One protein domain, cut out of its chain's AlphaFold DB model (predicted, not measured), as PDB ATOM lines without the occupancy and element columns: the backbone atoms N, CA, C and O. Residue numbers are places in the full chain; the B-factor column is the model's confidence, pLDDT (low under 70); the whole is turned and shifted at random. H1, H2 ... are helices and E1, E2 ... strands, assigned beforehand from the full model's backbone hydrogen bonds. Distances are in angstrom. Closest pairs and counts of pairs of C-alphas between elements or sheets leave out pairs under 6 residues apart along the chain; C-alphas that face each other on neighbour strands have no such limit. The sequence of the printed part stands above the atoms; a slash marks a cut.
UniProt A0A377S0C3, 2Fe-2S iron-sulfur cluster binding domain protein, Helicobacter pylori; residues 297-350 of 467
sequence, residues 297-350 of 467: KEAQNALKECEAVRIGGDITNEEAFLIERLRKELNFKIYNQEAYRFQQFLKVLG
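This is residues 297 to 350 of the 467 residues of the protein "2Fe-2S iron-sulfur cluster binding domain protein" of Helicobacter pylori (UniProt A0A377S0C3). A small body of two short parallel strands side by side, E1 and E2, with helix H2 running back beside them, has a helical arm at each of two opposite ends. Residues 297 to 302 of H1 stick out at one end, and residues 340 to 350, of which 340 to 349 belong to H3, stick out at the other; these arms make the length. The printed part has 54 residues, with three named helices and two named strands in the order H1, E1, H2, E2, H3; the sheet has the order E1, E2, parallel, and the class is mostly helix. The whole is loose, with a radius of gyration of the C-alphas of 13.0 A and spans of 43 by 21 by 16 A.

The sheet joins E1, residues 308 to 310, and E2, residues 333 to 335, which are parallel neighbours at 26 degrees between their directions. The C-alphas of Ala 308 and Lys 333 face each other at 4.3 A. N 309 and O 333 are within hydrogen-bond range at 2.8 A, as are N 335 and O 309 at 2.9 A. With H2, residues 317 to 330, the strands form a strand-helix-strand unit, two parallel neighbour strands with a helix between them along the chain, and its crossover is right-handed. The closest C-alphas of H2 and E2 are those of Arg 327 and Lys 333, 6.7 A apart. H1, residues 297 to 305, is close to H2 but not clearly touching: their closest C-alphas, those of Lys 304 and Leu 330, are 6.2 A apart. The two helices run the same way at a steep tilt of 62 degrees. H3, residues 337 to 349, touches no helix and is apart from H1, H2 and E1. In H1, H2 and H3 every O i to N i+4 pair is within hydrogen-bond range.

E1 and E2 are short strands of three residues each, with C-alpha 308 of E1 at (0.904, 55.569, 86.760). H2, the longest helix by residues, measures 19.8 A from first to last C-alpha. H3 measures 18.2 A and ends with C-alpha 349 at (19.503, 46.840, 106.345). H1 measures 12.6 A and begins with C-alpha 297 at (-16.115, 51.668, 81.575).

The C-alphas farthest apart are those of Lys 297 and Gly 350, at 43.7 A. Without the stretches that stand free, the body of 37 residues spans 24 by 19 by 11 A. The links H1 to E1, H2 to E2 and E2 to H3 are tight, E1 to H2 is short, and no link is long. The printed part has no cut. The mean pLDDT of the printed part is 89.8, and no printed residue is under 70.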
ATOM      1  N   LYS A 297     -16.601  51.101  82.845       87.75
ATOM      2  CA  LYS A 297     -16.115  51.668  81.575       87.75
ATOM      3  C   LYS A 297     -15.161  52.836  81.795       87.75
ATOM      4  O   LYS A 297     -14.125  52.901  81.142       87.75
ATOM      5  N   GLU A 298     -15.493  53.734  82.718       87.62
ATOM      6  CA  GLU A 298     -14.622  54.862  83.045       87.62
ATOM      7  C   GLU A 298     -13.311  54.376  83.668       87.62
ATOM      8  O   GLU A 298     -12.244  54.808  83.242       87.62
ATOM      9  N   ALA A 299     -13.369  53.388  84.570       85.88
ATOM     10  CA  ALA A 299     -12.172  52.769  85.137       85.88
ATOM     11  C   ALA A 299     -11.274  52.123  84.064       85.88
ATOM     12  O   ALA A 299     -10.054  52.278  84.098       85.88
ATOM     13  N   GLN A 300     -11.860  51.435  83.077       87.25
ATOM     14  CA  GLN A 300     -11.107  50.857  81.958       87.25
ATOM     15  C   GLN A 300     -10.434  51.923  81.090       87.25
ATOM     16  O   GLN A 300      -9.288  51.734  80.682       87.25
ATOM     17  N   ASN A 301     -11.129  53.023  80.792       89.50
ATOM     18  CA  ASN A 301     -10.561  54.116  80.006       89.50
ATOM     19  C   ASN A 301      -9.427  54.803  80.772       89.50
ATOM     20  O   ASN A 301      -8.335  54.953  80.231       89.50
ATOM     21  N   ALA A 302      -9.639  55.099  82.058       89.19
ATOM     22  CA  ALA A 302      -8.619  55.681  82.920       89.19
ATOM     23  C   ALA A 302      -7.357  54.805  82.989       89.19
ATOM     24  O   ALA A 302      -6.250  55.324  82.894       89.19
ATOM     25  N   LEU A 303      -7.498  53.478  83.082       88.50
ATOM     26  CA  LEU A 303      -6.353  52.558  83.093       88.50
ATOM     27  C   LEU A 303      -5.567  52.537  81.776       88.50
ATOM     28  O   LEU A 303      -4.358  52.321  81.805       88.50
ATOM     29  N   LYS A 304      -6.223  52.753  80.630       88.44
ATOM     30  CA  LYS A 304      -5.551  52.820  79.319       88.44
ATOM     31  C   LYS A 304      -4.794  54.128  79.109       88.44
ATOM     32  O   LYS A 304      -3.809  54.139  78.382       88.44
ATOM     33  N   GLU A 305      -5.276  55.213  79.705       91.00
ATOM     34  CA  GLU A 305      -4.702  56.553  79.550       91.00
ATOM     35  C   GLU A 305      -3.696  56.904  80.655       91.00
ATOM     36  O   GLU A 305      -2.932  57.858  80.517       91.00
ATOM     37  N   CYS A 306      -3.676  56.154  81.762       91.44
ATOM     38  CA  CYS A 306      -2.828  56.483  82.902       91.44
ATOM     39  C   CYS A 306      -1.336  56.220  82.646       91.44
ATOM     40  O   CYS A 306      -0.927  55.187  82.120       91.44
ATOM     41  N   GLU A 307      -0.496  57.136  83.129       92.56
ATOM     42  CA  GLU A 307       0.955  56.931  83.180       92.56
ATOM     43  C   GLU A 307       1.375  56.115  84.409       92.56
ATOM     44  O   GLU A 307       2.381  55.395  84.388       92.56
ATOM     45  N   ALA A 308       0.624  56.244  85.507       92.25
ATOM     46  CA  ALA A 308       0.904  55.569  86.760       92.25
ATOM     47  C   ALA A 308      -0.366  55.235  87.551       92.25
ATOM     48  O   ALA A 308      -1.316  56.015  87.596       92.25
ATOM     49  N   VAL A 309      -0.329  54.098  88.244       91.25
ATOM     50  CA  VAL A 309      -1.362  53.627  89.167       91.25
ATOM     51  C   VAL A 309      -0.798  53.645  90.582       91.25
ATOM     52  O   VAL A 309       0.217  53.004  90.874       91.25
ATOM     53  N   ARG A 310      -1.464  54.379  91.477       90.94
ATOM     54  CA  ARG A 310      -1.165  54.349  92.909       90.94
ATOM     55  C   ARG A 310      -1.872  53.157  93.542       90.94
ATOM     56  O   ARG A 310      -3.094  53.076  93.468       90.94
ATOM     57  N   ILE A 311      -1.113  52.285  94.194       90.12
ATOM     58  CA  ILE A 311      -1.666  51.167  94.967       90.12
ATOM     59  C   ILE A 311      -1.506  51.434  96.463       90.12
ATOM     60  O   ILE A 311      -0.459  51.922  96.899       90.12
ATOM     61  N   GLY A 312      -2.554  51.144  97.234       85.31
ATOM     62  CA  GLY A 312      -2.529  51.191  98.696       85.31
ATOM     63  C   GLY A 312      -1.753  50.021  99.307       85.31
ATOM     64  O   GLY A 312      -1.295  49.129  98.593       85.31
ATOM     65  N   GLY A 313      -1.561  50.056 100.628       82.00
ATOM     66  CA  GLY A 313      -0.997  48.941 101.408       82.00
ATOM     67  C   GLY A 313      -2.053  47.965 101.942       82.00
ATOM     68  O   GLY A 313      -1.710  46.983 102.589       82.00
ATOM     69  N   ASP A 314      -3.323  48.253 101.685       81.25
ATOM     70  CA  ASP A 314      -4.527  47.557 102.137       81.25
ATOM     71  C   ASP A 314      -5.081  46.556 101.109       81.25
ATOM     72  O   ASP A 314      -6.115  45.936 101.345       81.25
ATOM     73  N   ILE A 315      -4.382  46.378  99.984       87.19
ATOM     74  CA  ILE A 315      -4.728  45.390  98.959       87.19
ATOM     75  C   ILE A 315      -4.169  44.007  99.298       87.19
ATOM     76  O   ILE A 315      -3.135  43.857  99.951       87.19
ATOM     77  N   THR A 316      -4.832  42.981  98.784       90.25
ATOM     78  CA  THR A 316      -4.366  41.595  98.848       90.25
ATOM     79  C   THR A 316      -3.180  41.349  97.910       90.25
ATOM     80  O   THR A 316      -2.935  42.081  96.944       90.25
ATOM     81  N   ASN A 317      -2.442  40.267  98.163       91.56
ATOM     82  CA  ASN A 317      -1.328  39.863  97.305       91.56
ATOM     83  C   ASN A 317      -1.821  39.444  95.909       91.56
ATOM     84  O   ASN A 317      -1.125  39.641  94.913       91.56
ATOM     85  N   GLU A 318      -3.032  38.897  95.830       94.44
ATOM     86  CA  GLU A 318      -3.723  38.528  94.601       94.44
ATOM     87  C   GLU A 318      -4.075  39.767  93.771       94.44
ATOM     88  O   GLU A 318      -3.787  39.807  92.576       94.44
ATOM     89  N   GLU A 319      -4.628  40.811  94.393       92.06
ATOM     90  CA  GLU A 319      -4.892  42.092  93.725       92.06
ATOM     91  C   GLU A 319      -3.594  42.746  93.248       92.06
ATOM     92  O   GLU A 319      -3.509  43.170  92.093       92.06
ATOM     93  N   ALA A 320      -2.548  42.758  94.081       91.44
ATOM     94  CA  ALA A 320      -1.233  43.258  93.689       91.44
ATOM     95  C   ALA A 320      -0.670  42.492  92.476       91.44
ATOM     96  O   ALA A 320      -0.138  43.094  91.539       91.44
ATOM     97  N   PHE A 321      -0.837  41.166  92.451       93.62
ATOM     98  CA  PHE A 321      -0.439  40.319  91.330       93.62
ATOM     99  C   PHE A 321      -1.236  40.612  90.050       93.62
ATOM    100  O   PHE A 321      -0.661  40.659  88.958       93.62
ATOM    101  N   LEU A 322      -2.547  40.838  90.165       93.75
ATOM    102  CA  LEU A 322      -3.397  41.216  89.034       93.75
ATOM    103  C   LEU A 322      -3.011  42.590  88.476       93.75
ATOM    104  O   LEU A 322      -2.900  42.741  87.258       93.75
ATOM    105  N   ILE A 323      -2.735  43.568  89.341       91.81
ATOM    106  CA  ILE A 323      -2.285  44.902  88.925       91.81
ATOM    107  C   ILE A 323      -0.932  44.819  88.213       91.81
ATOM    108  O   ILE A 323      -0.752  45.466  87.185       91.81
ATOM    109  N   GLU A 324      -0.002  43.982  88.679       92.56
ATOM    110  CA  GLU A 324       1.274  43.763  87.986       92.56
ATOM    111  C   GLU A 324       1.086  43.145  86.591       92.56
ATOM    112  O   GLU A 324       1.816  43.483  85.658       92.56
ATOM    113  N   ARG A 325       0.091  42.269  86.400       94.06
ATOM    114  CA  ARG A 325      -0.256  41.768  85.059       94.06
ATOM    115  C   ARG A 325      -0.813  42.879  84.173       94.06
ATOM    116  O   ARG A 325      -0.355  43.028  83.044       94.06
ATOM    117  N   LEU A 326      -1.737  43.686  84.693       92.25
ATOM    118  CA  LEU A 326      -2.291  44.830  83.965       92.25
ATOM    119  C   LEU A 326      -1.207  45.843  83.593       92.25
ATOM    120  O   LEU A 326      -1.211  46.355  82.478       92.25
ATOM    121  N   ARG A 327      -0.242  46.076  84.486       93.38
ATOM    122  CA  ARG A 327       0.911  46.946  84.245       93.38
ATOM    123  C   ARG A 327       1.714  46.498  83.027       93.38
ATOM    124  O   ARG A 327       2.137  47.337  82.240       93.38
ATOM    125  N   LYS A 328       1.942  45.190  82.874       93.12
ATOM    126  CA  LYS A 328       2.700  44.629  81.742       93.12
ATOM    127  C   LYS A 328       1.959  44.769  80.413       93.12
ATOM    128  O   LYS A 328       2.607  45.028  79.408       93.12
ATOM    129  N   GLU A 329       0.637  44.624  80.424       93.56
ATOM    130  CA  GLU A 329      -0.207  44.727  79.224       93.56
ATOM    131  C   GLU A 329      -0.454  46.183  78.796       93.56
ATOM    132  O   GLU A 329      -0.382  46.512  77.617       93.56
ATOM    133  N   LEU A 330      -0.736  47.070  79.756       92.38
ATOM    134  CA  LEU A 330      -1.128  48.464  79.504       92.38
ATOM    135  C   LEU A 330       0.031  49.463  79.638       92.38
ATOM    136  O   LEU A 330      -0.137  50.640  79.343       92.38
ATOM    137  N   ASN A 331       1.212  49.002  80.058       92.69
ATOM    138  CA  ASN A 331       2.457  49.771  80.133       92.69
ATOM    139  C   ASN A 331       2.404  51.049  81.003       92.69
ATOM    140  O   ASN A 331       3.022  52.062  80.675       92.69
ATOM    141  N   PHE A 332       1.719  50.998  82.147       93.56
ATOM    142  CA  PHE A 332       1.778  52.054  83.167       93.56
ATOM    143  C   PHE A 332       2.851  51.766  84.238       93.56
ATOM    144  O   PHE A 332       3.442  50.685  84.298       93.56
ATOM    145  N   LYS A 333       3.127  52.730  85.122       93.12
ATOM    146  CA  LYS A 333       3.999  52.557  86.302       93.12
ATOM    147  C   LYS A 333       3.176  52.270  87.558       93.12
ATOM    148  O   LYS A 333       2.096  52.816  87.725       93.12
ATOM    149  N   ILE A 334       3.691  51.462  88.480       91.62
ATOM    150  CA  ILE A 334       3.066  51.282  89.800       91.62
ATOM    151  C   ILE A 334       3.773  52.183  90.808       91.62
ATOM    152  O   ILE A 334       5.003  52.233  90.848       91.62
ATOM    153  N   TYR A 335       2.991  52.881  91.629       89.88
ATOM    154  CA  TYR A 335       3.496  53.771  92.664       89.88
ATOM    155  C   TYR A 335       2.931  53.416  94.041       89.88
ATOM    156  O   TYR A 335       1.722  53.444  94.262       89.88
ATOM    157  N   ASN A 336       3.825  53.143  94.990       90.38
ATOM    158  CA  ASN A 336       3.516  53.092  96.415       90.38
ATOM    159  C   ASN A 336       4.706  53.675  97.189       90.38
ATOM    160  O   ASN A 336       5.806  53.118  97.184       90.38
ATOM    161  N   GLN A 337       4.495  54.832  97.818       88.69
ATOM    162  CA  GLN A 337       5.568  55.583  98.469       88.69
ATOM    163  C   GLN A 337       6.121  54.873  99.709       88.69
ATOM    164  O   GLN A 337       7.324  54.929  99.964       88.69
ATOM    165  N   GLU A 338       5.258  54.195 100.460       87.19
ATOM    166  CA  GLU A 338       5.618  53.483 101.686       87.19
ATOM    167  C   GLU A 338       6.432  52.232 101.359       87.19
ATOM    168  O   GLU A 338       7.546  52.073 101.859       87.19
ATOM    169  N   ALA A 339       5.943  51.408 100.429       87.31
ATOM    170  CA  ALA A 339       6.652  50.226  99.952       87.31
ATOM    171  C   ALA A 339       7.999  50.593  99.310       87.31
ATOM    172  O   ALA A 339       8.990  49.898  99.525       87.31
ATOM    173  N   TYR A 340       8.072  51.711  98.573       88.69
ATOM    174  CA  TYR A 340       9.332  52.202  98.013       88.69
ATOM    175  C   TYR A 340      10.336  52.593  99.105       88.69
ATOM    176  O   TYR A 340      11.486  52.158  99.060       88.69
ATOM    177  N   ARG A 341       9.917  53.372 100.112       89.56
ATOM    178  CA  ARG A 341      10.780  53.737 101.251       89.56
ATOM    179  C   ARG A 341      11.252  52.499 102.010       89.56
ATOM    180  O   ARG A 341      12.441  52.386 102.297       89.56
ATOM    181  N   PHE A 342      10.355  51.548 102.258       87.69
ATOM    182  CA  PHE A 342      10.694  50.291 102.917       87.69
ATOM    183  C   PHE A 342      11.662  49.440 102.083       87.69
ATOM    184  O   PHE A 342      12.607  48.875 102.622       87.69
ATOM    185  N   GLN A 343      11.510  49.410 100.755       88.56
ATOM    186  CA  GLN A 343      12.464  48.751  99.862       88.56
ATOM    187  C   GLN A 343      13.859  49.388  99.943       88.56
ATOM    188  O   GLN A 343      14.851  48.662  99.981       88.56
ATOM    189  N   GLN A 344      13.963  50.723  99.964       91.00
ATOM    190  CA  GLN A 344      15.256  51.400 100.130       91.00
ATOM    191  C   GLN A 344      15.872  51.090 101.495       91.00
ATOM    192  O   GLN A 344      17.055  50.771 101.570       91.00
ATOM    193  N   PHE A 345      15.056  51.090 102.552       87.38
ATOM    194  CA  PHE A 345      15.484  50.682 103.886       87.38
ATOM    195  C   PHE A 345      16.018  49.241 103.904       87.38
ATOM    196  O   PHE A 345      17.105  49.004 104.421       87.38
ATOM    197  N   LEU A 346      15.328  48.289 103.267       88.38
ATOM    198  CA  LEU A 346      15.772  46.893 103.185       88.38
ATOM    199  C   LEU A 346      17.100  46.719 102.434       88.38
ATOM    200  O   LEU A 346      17.878  45.843 102.798       88.38
ATOM    201  N   LYS A 347      17.393  47.548 101.420       89.12
ATOM    202  CA  LYS A 347      18.698  47.519 100.729       89.12
ATOM    203  C   LYS A 347      19.851  47.902 101.655       89.12
ATOM    204  O   LYS A 347      20.945  47.377 101.491       89.12
ATOM    205  N   VAL A 348      19.603  48.820 102.591       86.94
ATOM    206  CA  VAL A 348      20.594  49.267 103.581       86.94
ATOM    207  C   VAL A 348      20.699  48.270 104.732       86.94
ATOM    208  O   VAL A 348      21.801  47.918 105.134       86.94
ATOM    209  N   LEU A 349      19.558  47.798 105.243       85.00
ATOM    210  CA  LEU A 349      19.503  46.840 106.345       85.00
ATOM    211  C   LEU A 349      20.119  45.484 105.957       85.00
ATOM    212  O   LEU A 349      20.732  44.827 106.793       85.00
ATOM    213  N   GLY A 350      19.966  45.078 104.694       84.19
ATOM    214  CA  GLY A 350      20.433  43.791 104.190       84.19
ATOM    215  C   GLY A 350      19.596  42.616 104.703       84.19
ATOM    216  O   GLY A 350      18.423  42.754 105.064       84.19
TER     217      GLY A 350